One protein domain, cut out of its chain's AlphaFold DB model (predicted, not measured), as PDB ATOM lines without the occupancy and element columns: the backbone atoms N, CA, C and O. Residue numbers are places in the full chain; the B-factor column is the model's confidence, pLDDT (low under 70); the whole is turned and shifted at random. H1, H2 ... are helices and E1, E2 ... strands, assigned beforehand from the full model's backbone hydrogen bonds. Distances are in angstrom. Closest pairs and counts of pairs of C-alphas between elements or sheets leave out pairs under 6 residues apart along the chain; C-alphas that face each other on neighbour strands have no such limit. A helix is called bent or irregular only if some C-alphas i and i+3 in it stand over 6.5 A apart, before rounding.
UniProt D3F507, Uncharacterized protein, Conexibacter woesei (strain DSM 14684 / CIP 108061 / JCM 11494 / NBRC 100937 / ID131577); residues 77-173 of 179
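This is residues 77 to 173 of the 179 residues of an uncharacterized protein of Conexibacter woesei (strain DSM 14684 / CIP 108061 / JCM 11494 / NBRC 100937 / ID131577) (UniProt D3F507). A strongly twisted sheet of five strands curls round one helix, H1, which sits in its hollow; a much shorter helix, H2, lies on the opposite face, outside the curl. The unnamed stretch of residues 111 to 125 loops out from the sheet at one end of the long axis, and the E1 to E2 turn lies at the other. The printed part has 97 residues with two named helices and five named strands, along the chain H1 E1 E2 E3 E4 E5 H2; the sheet's order is E1 E2 E5 E4 E3, antiparallel throughout. The class is mixed, helices and strands, with under half of the residues in named elements. The whole is compact and rounded, with a radius of gyration of the C-alphas of 12.0 A and spans of 30 by 25 by 23 A.

In the sheet, E1 is residues 95 to 101, 17.9 A long, beginning at C-alpha 95 (-46.820, -24.398, 13.537). E2 is residues 105 to 110, 16.5 A; E5 is residues 149 to 154, 16.6 A; E4 is residues 136 to 142, 17.7 A; E3 is residues 126 to 130, 13.2 A. H1, residues 77 to 86, is 15.1 A long and begins at C-alpha 77 (-38.816, -22.521, 10.699). H2, residues 156 to 160, is 6.4 A long and ends at C-alpha 160 (-34.699, -43.703, 19.313).

E1 and E3 are the edge strands and are apart. E1 and E2 form a hairpin at 159 degrees, with N 98 and O 107 2.8 A apart. E2 and E5 are antiparallel at 144 degrees, with N 108 and O 150 at 2.9 A. E5 and E4, a hairpin, stand at 153 degrees, with N 141 and O 151 at 2.8 A. E4 and E3, also a hairpin, stand at 148 degrees, with N 127 and O 140 at 2.9 A. E3 E4 E5 are a meander, each strand the antiparallel neighbour of the one before; E2 E3 E4 E5 are a Greek key, that meander with E2 before it as the antiparallel neighbour of E5. H1 is on the sheet, which curls round it: its closest C-alphas to E3 are those of Ser 82 and Val 130, 4.8 A, and to E1 those of Ala 80 and Pro 95, 5.2 A. H2 is on the opposite face at a height over the sheet of 7.7 A, only just over E5, on which 3 of its C-alphas fall. Its closest C-alphas to E4 are those of Ala 158 and Gly 138, 5.2 A. The O i to N i+4 pair of H2 is within hydrogen-bond range, and in H1 3 of 6 are. H1 is neither bent nor irregular, but only just: C-alphas 81 and 84 are 6.4 A apart.

The two C-alphas farthest apart, those of Glu 102 and Glu 117, are 34.2 A from each other. The printed part has no cut, and its one long link, E2 to E3, has 15 residues. The mean pLDDT of the printed part is 89.8; residue 86 and residues 116 to 119 are under 70.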
ATOM      1  N   ASP A  77     -37.910 -22.714  11.836       80.12
ATOM      2  CA  ASP A  77     -38.816 -22.521  10.699       80.12
ATOM      3  C   ASP A  77     -38.844 -23.751   9.779       80.12
ATOM      4  O   ASP A  77     -39.910 -24.189   9.355       80.12
ATOM      5  N   GLU A  78     -37.692 -24.386   9.547       84.19
ATOM      6  CA  GLU A  78     -37.613 -25.614   8.748       84.19
ATOM      7  C   GLU A  78     -38.358 -26.771   9.430       84.19
ATOM      8  O   GLU A  78     -39.098 -27.519   8.783       84.19
ATOM      9  N   VAL A  79     -38.215 -26.905  10.753       83.88
ATOM     10  CA  VAL A  79     -38.969 -27.909  11.520       83.88
ATOM     11  C   VAL A  79     -40.460 -27.600  11.482       83.88
ATOM     12  O   VAL A  79     -41.254 -28.511  11.252       83.88
ATOM     13  N   ALA A  80     -40.847 -26.336  11.660       83.50
ATOM     14  CA  ALA A  80     -42.238 -25.917  11.580       83.50
ATOM     15  C   ALA A  80     -42.847 -26.286  10.217       83.50
ATOM     16  O   ALA A  80     -43.867 -26.972  10.175       83.50
ATOM     17  N   ASP A  81     -42.183 -25.952   9.113       86.12
ATOM     18  CA  ASP A  81     -42.654 -26.256   7.757       86.12
ATOM     19  C   ASP A  81     -42.743 -27.765   7.469       86.12
ATOM     20  O   ASP A  81     -43.575 -28.209   6.671       86.12
ATOM     21  N   SER A  82     -41.927 -28.576   8.147       83.56
ATOM     22  CA  SER A  82     -41.909 -30.030   7.965       83.56
ATOM     23  C   SER A  82     -43.081 -30.773   8.623       83.56
ATOM     24  O   SER A  82     -43.378 -31.910   8.240       83.56
ATOM     25  N   ILE A  83     -43.770 -30.151   9.590       83.38
ATOM     26  CA  ILE A  83     -44.868 -30.772  10.353       83.38
ATOM     27  C   ILE A  83     -46.133 -30.950   9.490       83.38
ATOM     28  O   ILE A  83     -46.608 -32.081   9.363       83.38
ATOM     29  N   PRO A  84     -46.682 -29.905   8.831       79.56
ATOM     30  CA  PRO A  84     -47.874 -30.037   7.991       79.56
ATOM     31  C   PRO A  84     -47.625 -30.884   6.738       79.56
ATOM     32  O   PRO A  84     -48.566 -31.392   6.132       79.56
ATOM     33  N   ALA A  85     -46.362 -31.026   6.326       73.62
ATOM     34  CA  ALA A  85     -45.978 -31.803   5.154       73.62
ATOM     35  C   ALA A  85     -46.072 -33.322   5.380       73.62
ATOM     36  O   ALA A  85     -46.191 -34.066   4.407       73.62
ATOM     37  N   GLY A  86     -46.035 -33.778   6.636       68.69
ATOM     38  CA  GLY A  86     -46.073 -35.198   6.983       68.69
ATOM     39  C   GLY A  86     -47.471 -35.813   7.010       68.69
ATOM     40  O   GLY A  86     -47.603 -37.009   6.761       68.69
ATOM     41  N   SER A  87     -48.516 -35.014   7.254       79.25
ATOM     42  CA  SER A  87     -49.864 -35.524   7.533       79.25
ATOM     43  C   SER A  87     -50.972 -34.559   7.102       79.25
ATOM     44  O   SER A  87     -50.921 -33.372   7.429       79.25
ATOM     45  N   LEU A  88     -52.003 -35.045   6.395       81.75
ATOM     46  CA  LEU A  88     -53.095 -34.180   5.903       81.75
ATOM     47  C   LEU A  88     -53.896 -33.521   7.033       81.75
ATOM     48  O   LEU A  88     -54.379 -32.403   6.871       81.75
ATOM     49  N   TRP A  89     -54.014 -34.181   8.184       82.94
ATOM     50  CA  TRP A  89     -54.746 -33.673   9.350       82.94
ATOM     51  C   TRP A  89     -54.059 -32.455   9.996       82.94
ATOM     52  O   TRP A  89     -54.684 -31.716  10.755       82.94
ATOM     53  N   LEU A  90     -52.779 -32.229   9.681       84.75
ATOM     54  CA  LEU A  90     -51.981 -31.087  10.132       84.75
ATOM     55  C   LEU A  90     -51.941 -29.948   9.100       84.75
ATOM     56  O   LEU A  90     -51.258 -28.942   9.295       84.75
ATOM     57  N   ALA A  91     -52.673 -30.062   7.992       85.56
ATOM     58  CA  ALA A  91     -52.722 -29.008   6.992       85.56
ATOM     59  C   ALA A  91     -53.341 -27.717   7.567       85.56
ATOM     60  O   ALA A  91     -54.416 -27.723   8.163       85.56
ATOM     61  N   GLY A  92     -52.664 -26.583   7.361       85.62
ATOM     62  CA  GLY A  92     -53.162 -25.267   7.784       85.62
ATOM     63  C   GLY A  92     -53.090 -24.993   9.292       85.62
ATOM     64  O   GLY A  92     -53.734 -24.055   9.768       85.62
ATOM     65  N   THR A  93     -52.324 -25.784  10.051       87.81
ATOM     66  CA  THR A  93     -52.175 -25.604  11.505       87.81
ATOM     67  C   THR A  93     -51.160 -24.537  11.909       87.81
ATOM     68  O   THR A  93     -51.099 -24.220  13.095       87.81
ATOM     69  N   GLU A  94     -50.394 -23.989  10.955       90.31
ATOM     70  CA  GLU A  94     -49.446 -22.873  11.148       90.31
ATOM     71  C   GLU A  94     -48.554 -23.077  12.397       90.31
ATOM     72  O   GLU A  94     -48.723 -22.386  13.405       90.31
ATOM     73  N   PRO A  95     -47.671 -24.093  12.393       92.50
ATOM     74  CA  PRO A  95     -46.820 -24.398  13.537       92.50
ATOM     75  C   PRO A  95     -45.782 -23.303  13.806       92.50
ATOM     76  O   PRO A  95     -45.282 -22.653  12.896       92.50
ATOM     77  N   SER A  96     -45.404 -23.161  15.075       94.31
ATOM     78  CA  SER A  96     -44.235 -22.403  15.523       94.31
ATOM     79  C   SER A  96     -43.424 -23.266  16.479       94.31
ATOM     80  O   SER A  96     -44.006 -23.948  17.326       94.31
ATOM     81  N   CYS A  97     -42.100 -23.260  16.337       95.00
ATOM     82  CA  CYS A  97     -41.206 -24.135  17.086       95.00
ATOM     83  C   CYS A  97     -40.166 -23.349  17.889       95.00
ATOM     84  O   CYS A  97     -39.731 -22.268  17.508       95.00
ATOM     85  N   THR A  98     -39.735 -23.936  19.001       95.12
ATOM     86  CA  THR A  98     -38.613 -23.469  19.818       95.12
ATOM     87  C   THR A  98     -37.607 -24.597  20.000       95.12
ATOM     88  O   THR A  98     -37.973 -25.775  20.065       95.12
ATOM     89  N   VAL A  99     -36.325 -24.245  20.068       95.50
ATOM     90  CA  VAL A  99     -35.246 -25.217  20.264       95.50
ATOM     91  C   VAL A  99     -35.242 -25.696  21.715       95.50
ATOM     92  O   VAL A  99     -35.148 -24.889  22.638       95.50
ATOM     93  N   VAL A 100     -35.300 -27.015  21.916       95.88
ATOM     94  CA  VAL A 100     -35.047 -27.658  23.220       95.88
ATOM     95  C   VAL A 100     -33.617 -28.190  23.266       95.88
ATOM     96  O   VAL A 100     -32.903 -27.977  24.245       95.88
ATOM     97  N   ARG A 101     -33.183 -28.854  22.186       93.25
ATOM     98  CA  ARG A 101     -31.801 -29.282  21.950       93.25
ATOM     99  C   ARG A 101     -31.445 -29.001  20.498       93.25
ATOM    100  O   ARG A 101     -32.118 -29.499  19.596       93.25
ATOM    101  N   GLU A 102     -30.398 -28.209  20.286       89.31
ATOM    102  CA  GLU A 102     -29.970 -27.771  18.954       89.31
ATOM    103  C   GLU A 102     -29.873 -28.944  17.975       89.31
ATOM    104  O   GLU A 102     -29.243 -29.957  18.277       89.31
ATOM    105  N   ASN A 103     -30.502 -28.788  16.805       86.38
ATOM    106  CA  ASN A 103     -30.515 -29.756  15.701       86.38
ATOM    107  C   ASN A 103     -31.091 -31.143  16.029       86.38
ATOM    108  O   ASN A 103     -30.949 -32.060  15.222       86.38
ATOM    109  N   VAL A 104     -31.717 -31.326  17.196       93.19
ATOM    110  CA  VAL A 104     -32.163 -32.650  17.647       93.19
ATOM    111  C   VAL A 104     -33.583 -32.635  18.185       93.19
ATOM    112  O   VAL A 104     -34.367 -33.492  17.796       93.19
ATOM    113  N   GLU A 105     -33.924 -31.703  19.074       96.19
ATOM    114  CA  GLU A 105     -35.210 -31.685  19.776       96.19
ATOM    115  C   GLU A 105     -35.832 -30.291  19.755       96.19
ATOM    116  O   GLU A 105     -35.199 -29.295  20.117       96.19
ATOM    117  N   PHE A 106     -37.110 -30.247  19.397       96.88
ATOM    118  CA  PHE A 106     -37.876 -29.022  19.246       96.88
ATOM    119  C   PHE A 106     -39.220 -29.157  19.951       96.88
ATOM    120  O   PHE A 106     -39.838 -30.227  19.978       96.88
ATOM    121  N   HIS A 107     -39.691 -28.056  20.521       97.38
ATOM    122  CA  HIS A 107     -41.047 -27.945  21.039       97.38
ATOM    123  C   HIS A 107     -41.854 -27.071  20.098       97.38
ATOM    124  O   HIS A 107     -41.507 -25.911  19.893       97.38
ATOM    125  N   CYS A 108     -42.913 -27.636  19.527       96.44
ATOM    126  CA  CYS A 108     -43.735 -26.967  18.535       96.44
ATOM    127  C   CYS A 108     -45.169 -26.799  19.033       96.44
ATOM    128  O   CYS A 108     -45.740 -27.676  19.690       96.44
ATOM    129  N   THR A 109     -45.759 -25.660  18.696       96.69
ATOM    130  CA  THR A 109     -47.154 -25.333  18.974       96.69
ATOM    131  C   THR A 109     -47.895 -25.036  17.687       96.69
ATOM    132  O   THR A 109     -47.367 -24.339  16.827       96.69
ATOM    133  N   LEU A 110     -49.120 -25.537  17.572       94.38
ATOM    134  CA  LEU A 110     -49.993 -25.290  16.432       94.38
ATOM    135  C   LEU A 110     -50.926 -24.111  16.723       94.38
ATOM    136  O   LEU A 110     -51.538 -24.052  17.794       94.38
ATOM    137  N   GLY A 111     -51.093 -23.203  15.760       92.31
ATOM    138  CA  GLY A 111     -52.045 -22.093  15.868       92.31
ATOM    139  C   GLY A 111     -53.505 -22.556  15.928       92.31
ATOM    140  O   GLY A 111     -54.359 -21.895  16.530       92.31
ATOM    141  N   LYS A 112     -53.807 -23.721  15.343       89.88
ATOM    142  CA  LYS A 112     -55.136 -24.350  15.326       89.88
ATOM    143  C   LYS A 112     -55.013 -25.833  15.671       89.88
ATOM    144  O   LYS A 112     -53.963 -26.434  15.478       89.88
ATOM    145  N   ALA A 113     -56.094 -26.414  16.193       88.44
ATOM    146  CA  ALA A 113     -56.137 -27.859  16.402       88.44
ATOM    147  C   ALA A 113     -56.069 -28.584  15.040       88.44
ATOM    148  O   ALA A 113     -56.609 -28.041  14.069       88.44
ATOM    149  N   PRO A 114     -55.444 -29.773  14.964       88.44
ATOM    150  CA  PRO A 114     -55.456 -30.594  13.759       88.44
ATOM    151  C   PRO A 114     -56.885 -30.841  13.262       88.44
ATOM    152  O   PRO A 114     -57.804 -31.073  14.052       88.44
ATOM    153  N   SER A 115     -57.085 -30.786  11.948       78.38
ATOM    154  CA  SER A 115     -58.369 -31.105  11.335       78.38
ATOM    155  C   SER A 115     -58.508 -32.618  11.245       78.38
ATOM    156  O   SER A 115     -57.820 -33.236  10.445       78.38
ATOM    157  N   GLY A 116     -59.386 -33.215  12.047       67.81
ATOM    158  CA  GLY A 116     -59.671 -34.646  12.008       67.81
ATOM    159  C   GLY A 116     -60.578 -35.054  13.157       67.81
ATOM    160  O   GLY A 116     -60.127 -35.154  14.291       67.81
ATOM    161  N   GLU A 117     -61.856 -35.312  12.869       52.88
ATOM    162  CA  GLU A 117     -62.848 -35.786  13.855       52.88
ATOM    163  C   GLU A 117     -62.520 -37.173  14.439       52.88
ATOM    164  O   GLU A 117     -63.172 -37.621  15.378       52.88
ATOM    165  N   VAL A 118     -61.525 -37.873  13.882       59.56
ATOM    166  CA  VAL A 118     -61.271 -39.291  14.166       59.56
ATOM    167  C   VAL A 118     -60.625 -39.507  15.540       59.56
ATOM    168  O   VAL A 118     -60.846 -40.547  16.160       59.56
ATOM    169  N   LEU A 119     -59.867 -38.532  16.056       68.81
ATOM    170  CA  LEU A 119     -59.196 -38.632  17.354       68.81
ATOM    171  C   LEU A 119     -59.752 -37.592  18.329       68.81
ATOM    172  O   LEU A 119     -59.461 -36.402  18.233       68.81
ATOM    173  N   ALA A 120     -60.528 -38.063  19.308       79.12
ATOM    174  CA  ALA A 120     -60.973 -37.246  20.440       79.12
ATOM    175  C   ALA A 120     -59.818 -36.875  21.393       79.12
ATOM    176  O   ALA A 120     -59.939 -35.930  22.170       79.12
ATOM    177  N   ASP A 121     -58.713 -37.623  21.338       89.50
ATOM    178  CA  ASP A 121     -57.506 -37.406  22.127       89.50
ATOM    179  C   ASP A 121     -56.275 -37.576  21.234       89.50
ATOM    180  O   ASP A 121     -55.969 -38.675  20.772       89.50
ATOM    181  N   TRP A 122     -55.572 -36.474  20.987       90.81
ATOM    182  CA  TRP A 122     -54.335 -36.468  20.208       90.81
ATOM    183  C   TRP A 122     -53.107 -36.828  21.035       90.81
ATOM    184  O   TRP A 122     -52.015 -36.945  20.483       90.81
ATOM    185  N   LYS A 123     -53.221 -36.935  22.361       94.50
ATOM    186  CA  LYS A 123     -52.052 -37.082  23.221       94.50
ATOM    187  C   LYS A 123     -51.308 -38.376  22.901       94.50
ATOM    188  O   LYS A 123     -51.852 -39.472  22.968       94.50
ATOM    189  N   GLY A 124     -50.015 -38.249  22.623       94.19
ATOM    190  CA  GLY A 124     -49.146 -39.376  22.313       94.19
ATOM    191  C   GLY A 124     -49.165 -39.818  20.850       94.19
ATOM    192  O   GLY A 124     -48.281 -40.604  20.496       94.19
ATOM    193  N   THR A 125     -50.077 -39.296  20.019       92.38
ATOM    194  CA  THR A 125     -50.074 -39.497  18.562       92.38
ATOM    195  C   THR A 125     -48.734 -39.073  17.982       92.38
ATOM    196  O   THR A 125     -48.153 -38.072  18.416       92.38
ATOM    197  N   VAL A 126     -48.230 -39.865  17.038       93.56
ATOM    198  CA  VAL A 126     -46.954 -39.642  16.361       93.56
ATOM    199  C   VAL A 126     -47.190 -39.365  14.891       93.56
ATOM    200  O   VAL A 126     -47.972 -40.062  14.257       93.56
ATOM    201  N   GLU A 127     -46.490 -38.373  14.360       91.69
ATOM    202  CA  GLU A 127     -46.550 -38.003  12.949       91.69
ATOM    203  C   GLU A 127     -45.121 -37.802  12.432       91.69
ATOM    204  O   GLU A 127     -44.311 -37.168  13.120       91.69
ATOM    205  N   PRO A 128     -44.763 -38.353  11.262       92.81
ATOM    206  CA  PRO A 128     -43.461 -38.097  10.666       92.81
ATOM    207  C   PRO A 128     -43.354 -36.639  10.213       92.81
ATOM    208  O   PRO A 128     -44.348 -36.021   9.836       92.81
ATOM    209  N   THR A 129     -42.138 -36.101  10.201       91.56
ATOM    210  CA  THR A 129     -41.841 -34.809   9.572       91.56
ATOM    211  C   THR A 129     -41.192 -35.035   8.218       91.56
ATOM    212  O   THR A 129     -40.434 -35.995   8.036       91.56
ATOM    213  N   VAL A 130     -41.498 -34.166   7.257       91.12
ATOM    214  CA  VAL A 130     -41.000 -34.273   5.882       91.12
ATOM    215  C   VAL A 130     -40.334 -32.967   5.477       91.12
ATOM    216  O   VAL A 130     -40.961 -31.913   5.515       91.12
ATOM    217  N   ASP A 131     -39.070 -33.037   5.071       88.88
ATOM    218  CA  ASP A 131     -38.296 -31.871   4.652       88.88
ATOM    219  C   ASP A 131     -38.721 -31.321   3.273       88.88
ATOM    220  O   ASP A 131     -39.527 -31.900   2.530       88.88
ATOM    221  N   ALA A 132     -38.130 -30.188   2.887       86.75
ATOM    222  CA  ALA A 132     -38.375 -29.553   1.591       86.75
ATOM    223  C   ALA A 132     -38.014 -30.448   0.385       86.75
ATOM    224  O   ALA A 132     -38.586 -30.287  -0.696       86.75
ATOM    225  N   SER A 133     -37.113 -31.419   0.570       88.75
ATOM    226  CA  SER A 133     -36.722 -32.412  -0.441       88.75
ATOM    227  C   SER A 133     -37.679 -33.606  -0.514       88.75
ATOM    228  O   SER A 133     -37.403 -34.570  -1.235       88.75
ATOM    229  N   LYS A 134     -38.814 -33.540   0.194       89.25
ATOM    230  CA  LYS A 134     -39.826 -34.599   0.275       89.25
ATOM    231  C   LYS A 134     -39.266 -35.882   0.866       89.25
ATOM    232  O   LYS A 134     -39.603 -36.974   0.410       89.25
ATOM    233  N   ARG A 135     -38.398 -35.760   1.868       91.62
ATOM    234  CA  ARG A 135     -37.873 -36.901   2.611       91.62
ATOM    235  C   ARG A 135     -38.249 -36.826   4.072       91.62
ATOM    236  O   ARG A 135     -38.278 -35.750   4.660       91.62
ATOM    237  N   VAL A 136     -38.523 -37.985   4.654       92.44
ATOM    238  CA  VAL A 136     -38.751 -38.099   6.092       92.44
ATOM    239  C   VAL A 136     -37.464 -37.708   6.807       92.44
ATOM    240  O   VAL A 136     -36.449 -38.391   6.669       92.44
ATOM    241  N   ASN A 137     -37.491 -36.621   7.570       93.31
ATOM    242  CA  ASN A 137     -36.318 -36.120   8.290       93.31
ATOM    243  C   ASN A 137     -36.420 -36.329   9.809       93.31
ATOM    244  O   ASN A 137     -35.437 -36.114  10.515       93.31
ATOM    245  N   GLY A 138     -37.565 -36.779  10.323       94.50
ATOM    246  CA  GLY A 138     -37.793 -36.954  11.753       94.50
ATOM    247  C   GLY A 138     -39.249 -37.277  12.077       94.50
ATOM    248  O   GLY A 138     -39.960 -37.904  11.287       94.50
ATOM    249  N   GLY A 139     -39.700 -36.847  13.251       94.94
ATOM    250  CA  GLY A 139     -41.105 -36.936  13.618       94.94
ATOM    251  C   GLY A 139     -41.450 -36.212  14.913       94.94
ATOM    252  O   GLY A 139     -40.584 -35.874  15.722       94.94
ATOM    253  N   CYS A 140     -42.745 -36.019  15.125       96.19
ATOM    254  CA  CYS A 140     -43.306 -35.325  16.270       96.19
ATOM    255  C   CYS A 140     -44.276 -36.212  17.043       96.19
ATOM    256  O   CYS A 140     -45.013 -37.006  16.467       96.19
ATOM    257  N   ARG A 141     -44.308 -36.034  18.363       96.56
ATOM    258  CA  ARG A 141     -45.290 -36.637  19.261       96.56
ATOM    259  C   ARG A 141     -46.116 -35.553  19.934       96.56
ATOM    260  O   ARG A 141     -45.555 -34.652  20.561       96.56
ATOM    261  N   SER A 142     -47.433 -35.671  19.868       95.38
ATOM    262  CA  SER A 142     -48.330 -34.762  20.571       95.38
ATOM    263  C   SER A 142     -48.226 -34.954  22.089       95.38
ATOM    264  O   SER A 142     -48.197 -36.073  22.607       95.38
ATOM    265  N   LEU A 143     -48.169 -33.843  22.817       97.06
ATOM    266  CA  LEU A 143     -48.053 -33.772  24.273       97.06
ATOM    267  C   LEU A 143     -49.409 -33.565  24.961       97.06
ATOM    268  O   LEU A 143     -49.531 -33.818  26.164       97.06
ATOM    269  N   ALA A 144     -50.416 -33.109  24.214       94.50
ATOM    270  CA  ALA A 144     -51.702 -32.665  24.734       94.50
ATOM    271  C   ALA A 144     -52.874 -33.241  23.929       94.50
ATOM    272  O   ALA A 144     -52.762 -33.501  22.733       94.50
ATOM    273  N   SER A 145     -54.014 -33.422  24.596       93.25
ATOM    274  CA  SER A 145     -55.196 -34.046  23.993       93.25
ATOM    275  C   SER A 145     -55.842 -33.213  22.892       93.25
ATOM    276  O   SER A 145     -56.466 -33.769  21.996       93.25
ATOM    277  N   ASP A 146     -55.646 -31.895  22.919       92.44
ATOM    278  CA  ASP A 146     -56.114 -30.969  21.886       92.44
ATOM    279  C   ASP A 146     -55.252 -30.976  20.610       92.44
ATOM    280  O   ASP A 146     -55.580 -30.290  19.641       92.44
ATOM    281  N   GLY A 147     -54.137 -31.714  20.617       92.38
ATOM    282  CA  GLY A 147     -53.233 -31.836  19.481       92.38
ATOM    283  C   GLY A 147     -52.488 -30.550  19.147       92.38
ATOM    284  O   GLY A 147     -52.004 -30.416  18.029       92.38
ATOM    285  N   ARG A 148     -52.392 -29.579  20.065       94.69
ATOM    286  CA  ARG A 148     -51.748 -28.284  19.777       94.69
ATOM    287  C   ARG A 148     -50.306 -28.183  20.227       94.69
ATOM    288  O   ARG A 148     -49.617 -27.266  19.803       94.69
ATOM    289  N   SER A 149     -49.842 -29.090  21.078       96.62
ATOM    290  CA  SER A 149     -48.474 -29.079  21.590       96.62
ATOM    291  C   SER A 149     -47.755 -30.358  21.203       96.62
ATOM    292  O   SER A 149     -48.270 -31.442  21.457       96.62
ATOM    293  N   TRP A 150     -46.567 -30.229  20.619       97.25
ATOM    294  CA  TRP A 150     -45.810 -31.337  20.053       97.25
ATOM    295  C   TRP A 150     -44.349 -31.270  20.472       97.25
ATOM    296  O   TRP A 150     -43.756 -30.195  20.569       97.25
ATOM    297  N   ARG A 151     -43.757 -32.438  20.697       98.06
ATOM    298  CA  ARG A 151     -42.312 -32.595  20.818       98.06
ATOM    299  C   ARG A 151     -41.789 -33.289  19.581       98.06
ATOM    300  O   ARG A 151     -42.212 -34.404  19.285       98.06
ATOM    301  N   CYS A 152     -40.891 -32.620  18.885       96.75
ATOM    302  CA  CYS A 152     -40.343 -33.059  17.619       96.75
ATOM    303  C   CYS A 152     -38.881 -33.434  17.782       96.75
ATOM    304  O   CYS A 152     -38.139 -32.778  18.514       96.75
ATOM    305  N   TYR A 153     -38.492 -34.488  17.083       96.94
ATOM    306  CA  TYR A 153     -37.133 -34.984  17.045       96.94
ATOM    307  C   TYR A 153     -36.699 -35.162  15.599       96.94
ATOM    308  O   TYR A 153     -37.489 -35.613  14.767       96.94
ATOM    309  N   ILE A 154     -35.450 -34.820  15.308       94.50
ATOM    310  CA  ILE A 154     -34.889 -34.874  13.959       94.50
ATOM    311  C   ILE A 154     -33.824 -35.969  13.867       94.50
ATOM    312  O   ILE A 154     -33.112 -36.262  14.830       94.50
ATOM    313  N   GLY A 155     -33.727 -36.602  12.700       93.88
ATOM    314  CA  GLY A 155     -32.744 -37.636  12.414       93.88
ATOM    315  C   GLY A 155     -32.952 -38.904  13.241       93.88
ATOM    316  O   GLY A 155     -34.075 -39.368  13.450       93.88
ATOM    317  N   SER A 156     -31.845 -39.492  13.704       95.25
ATOM    318  CA  SER A 156     -31.852 -40.758  14.447       95.25
ATOM    319  C   SER A 156     -32.578 -40.668  15.787       95.25
ATOM    320  O   SER A 156     -33.140 -41.663  16.233       95.25
ATOM    321  N   GLU A 157     -32.644 -39.489  16.402       97.06
ATOM    322  CA  GLU A 157     -33.357 -39.306  17.667       97.06
ATOM    323  C   GLU A 157     -34.854 -39.629  17.517       97.06
ATOM    324  O   GLU A 157     -35.443 -40.255  18.393       97.06
ATOM    325  N   ALA A 158     -35.475 -39.320  16.373       96.19
ATOM    326  CA  ALA A 158     -36.870 -39.692  16.114       96.19
ATOM    327  C   ALA A 158     -37.087 -41.219  16.109       96.19
ATOM    328  O   ALA A 158     -38.151 -41.711  16.501       96.19
ATOM    329  N   VAL A 159     -36.066 -41.972  15.692       96.56
ATOM    330  CA  VAL A 159     -36.054 -43.440  15.721       96.56
ATOM    331  C   VAL A 159     -35.884 -43.942  17.154       96.56
ATOM    332  O   VAL A 159     -36.619 -44.826  17.593       96.56
ATOM    333  N   GLU A 160     -34.954 -43.356  17.909       97.44
ATOM    334  CA  GLU A 160     -34.699 -43.703  19.313       97.44
ATOM    335  C   GLU A 160     -35.932 -43.466  20.196       97.44
ATOM    336  O   GLU A 160     -36.300 -44.319  21.007       97.44
ATOM    337  N   GLN A 161     -36.645 -42.362  19.956       96.69
ATOM    338  CA  GLN A 161     -37.904 -42.009  20.620       96.69
ATOM    339  C   GLN A 161     -39.115 -42.815  20.109       96.69
ATOM    340  O   GLN A 161     -40.253 -42.596  20.553       96.69
ATOM    341  N   ARG A 162     -38.886 -43.765  19.187       96.62
ATOM    342  CA  ARG A 162     -39.891 -44.650  18.576       96.62
ATOM    343  C   ARG A 162     -41.067 -43.882  17.975       96.62
ATOM    344  O   ARG A 162     -42.224 -44.267  18.149       96.62
ATOM    345  N   ILE A 163     -40.768 -42.761  17.331       95.00
ATOM    346  CA  ILE A 163     -41.748 -41.973  16.579       95.00
ATOM    347  C   ILE A 163     -41.827 -42.509  15.152       95.00
ATOM    348  O   ILE A 163     -42.920 -42.720  14.638       95.00
ATOM    349  N   ILE A 164     -40.671 -42.816  14.559       93.50
ATOM    350  CA  ILE A 164     -40.549 -43.458  13.248       93.50
ATOM    351  C   ILE A 164     -39.665 -44.708  13.327       93.50
ATOM    352  O   ILE A 164     -38.878 -44.882  14.258       93.50
ATOM    353  N   GLY A 165     -39.792 -45.598  12.342       91.62
ATOM    354  CA  GLY A 165     -38.895 -46.744  12.193       91.62
ATOM    355  C   GLY A 165     -37.549 -46.348  11.581       91.62
ATOM    356  O   GLY A 165     -37.483 -45.436  10.763       91.62
ATOM    357  N   ALA A 166     -36.482 -47.082  11.913       91.12
ATOM    358  CA  ALA A 166     -35.135 -46.821  11.387       91.12
ATOM    359  C   ALA A 166     -35.073 -46.838   9.851       91.12
ATOM    360  O   ALA A 166     -34.376 -46.027   9.255       91.12
ATOM    361  N   GLY A 167     -35.823 -47.746   9.220       91.31
ATOM    362  CA  GLY A 167     -35.897 -47.847   7.762       91.31
ATOM    363  C   GLY A 167     -36.760 -46.779   7.093       91.31
ATOM    364  O   GLY A 167     -36.754 -46.734   5.878       91.31
ATOM    365  N   PHE A 168     -37.490 -45.962   7.863       92.00
ATOM    366  CA  PHE A 168     -38.351 -44.902   7.332       92.00
ATOM    367  C   PHE A 168     -37.646 -43.541   7.295       92.00
ATOM    368  O   PHE A 168     -38.043 -42.652   6.548       92.00
ATOM    369  N   LEU A 169     -36.585 -43.357   8.087       92.81
ATOM    370  CA  LEU A 169     -35.801 -42.127   8.061       92.81
ATOM    371  C   LEU A 169     -35.092 -41.980   6.706       92.81
ATOM    372  O   LEU A 169     -34.348 -42.860   6.279       92.81
ATOM    373  N   GLY A 170     -35.297 -40.840   6.053       91.81
ATOM    374  CA  GLY A 170     -34.771 -40.531   4.728       91.81
ATOM    375  C   GLY A 170     -35.631 -41.042   3.570       91.81
ATOM    376  O   GLY A 170     -35.320 -40.711   2.422       91.81
ATOM    377  N   ASP A 171     -36.704 -41.797   3.830       93.31
ATOM    378  CA  ASP A 171     -37.606 -42.279   2.783       93.31
ATOM    379  C   ASP A 171     -38.309 -41.128   2.069       93.31
ATOM    380  O   ASP A 171     -38.580 -40.071   2.639       93.31
ATOM    381  N   TYR A 172     -38.601 -41.340   0.789       91.62
ATOM    382  CA  TYR A 172     -39.305 -40.362  -0.029       91.62
ATOM    383  C   TYR A 172     -40.802 -40.338   0.317       91.62
ATOM    384  O   TYR A 172     -41.487 -41.353   0.192       91.62
ATOM    385  N   ALA A 173     -41.307 -39.167   0.697       85.44
ATOM    386  CA  ALA A 173     -42.683 -38.909   1.105       85.44
ATOM    387  C   ALA A 173     -43.238 -37.686   0.336       85.44
ATOM    388  O   ALA A 173     -43.193 -36.556   0.822       85.44
TER     389      ALA A 173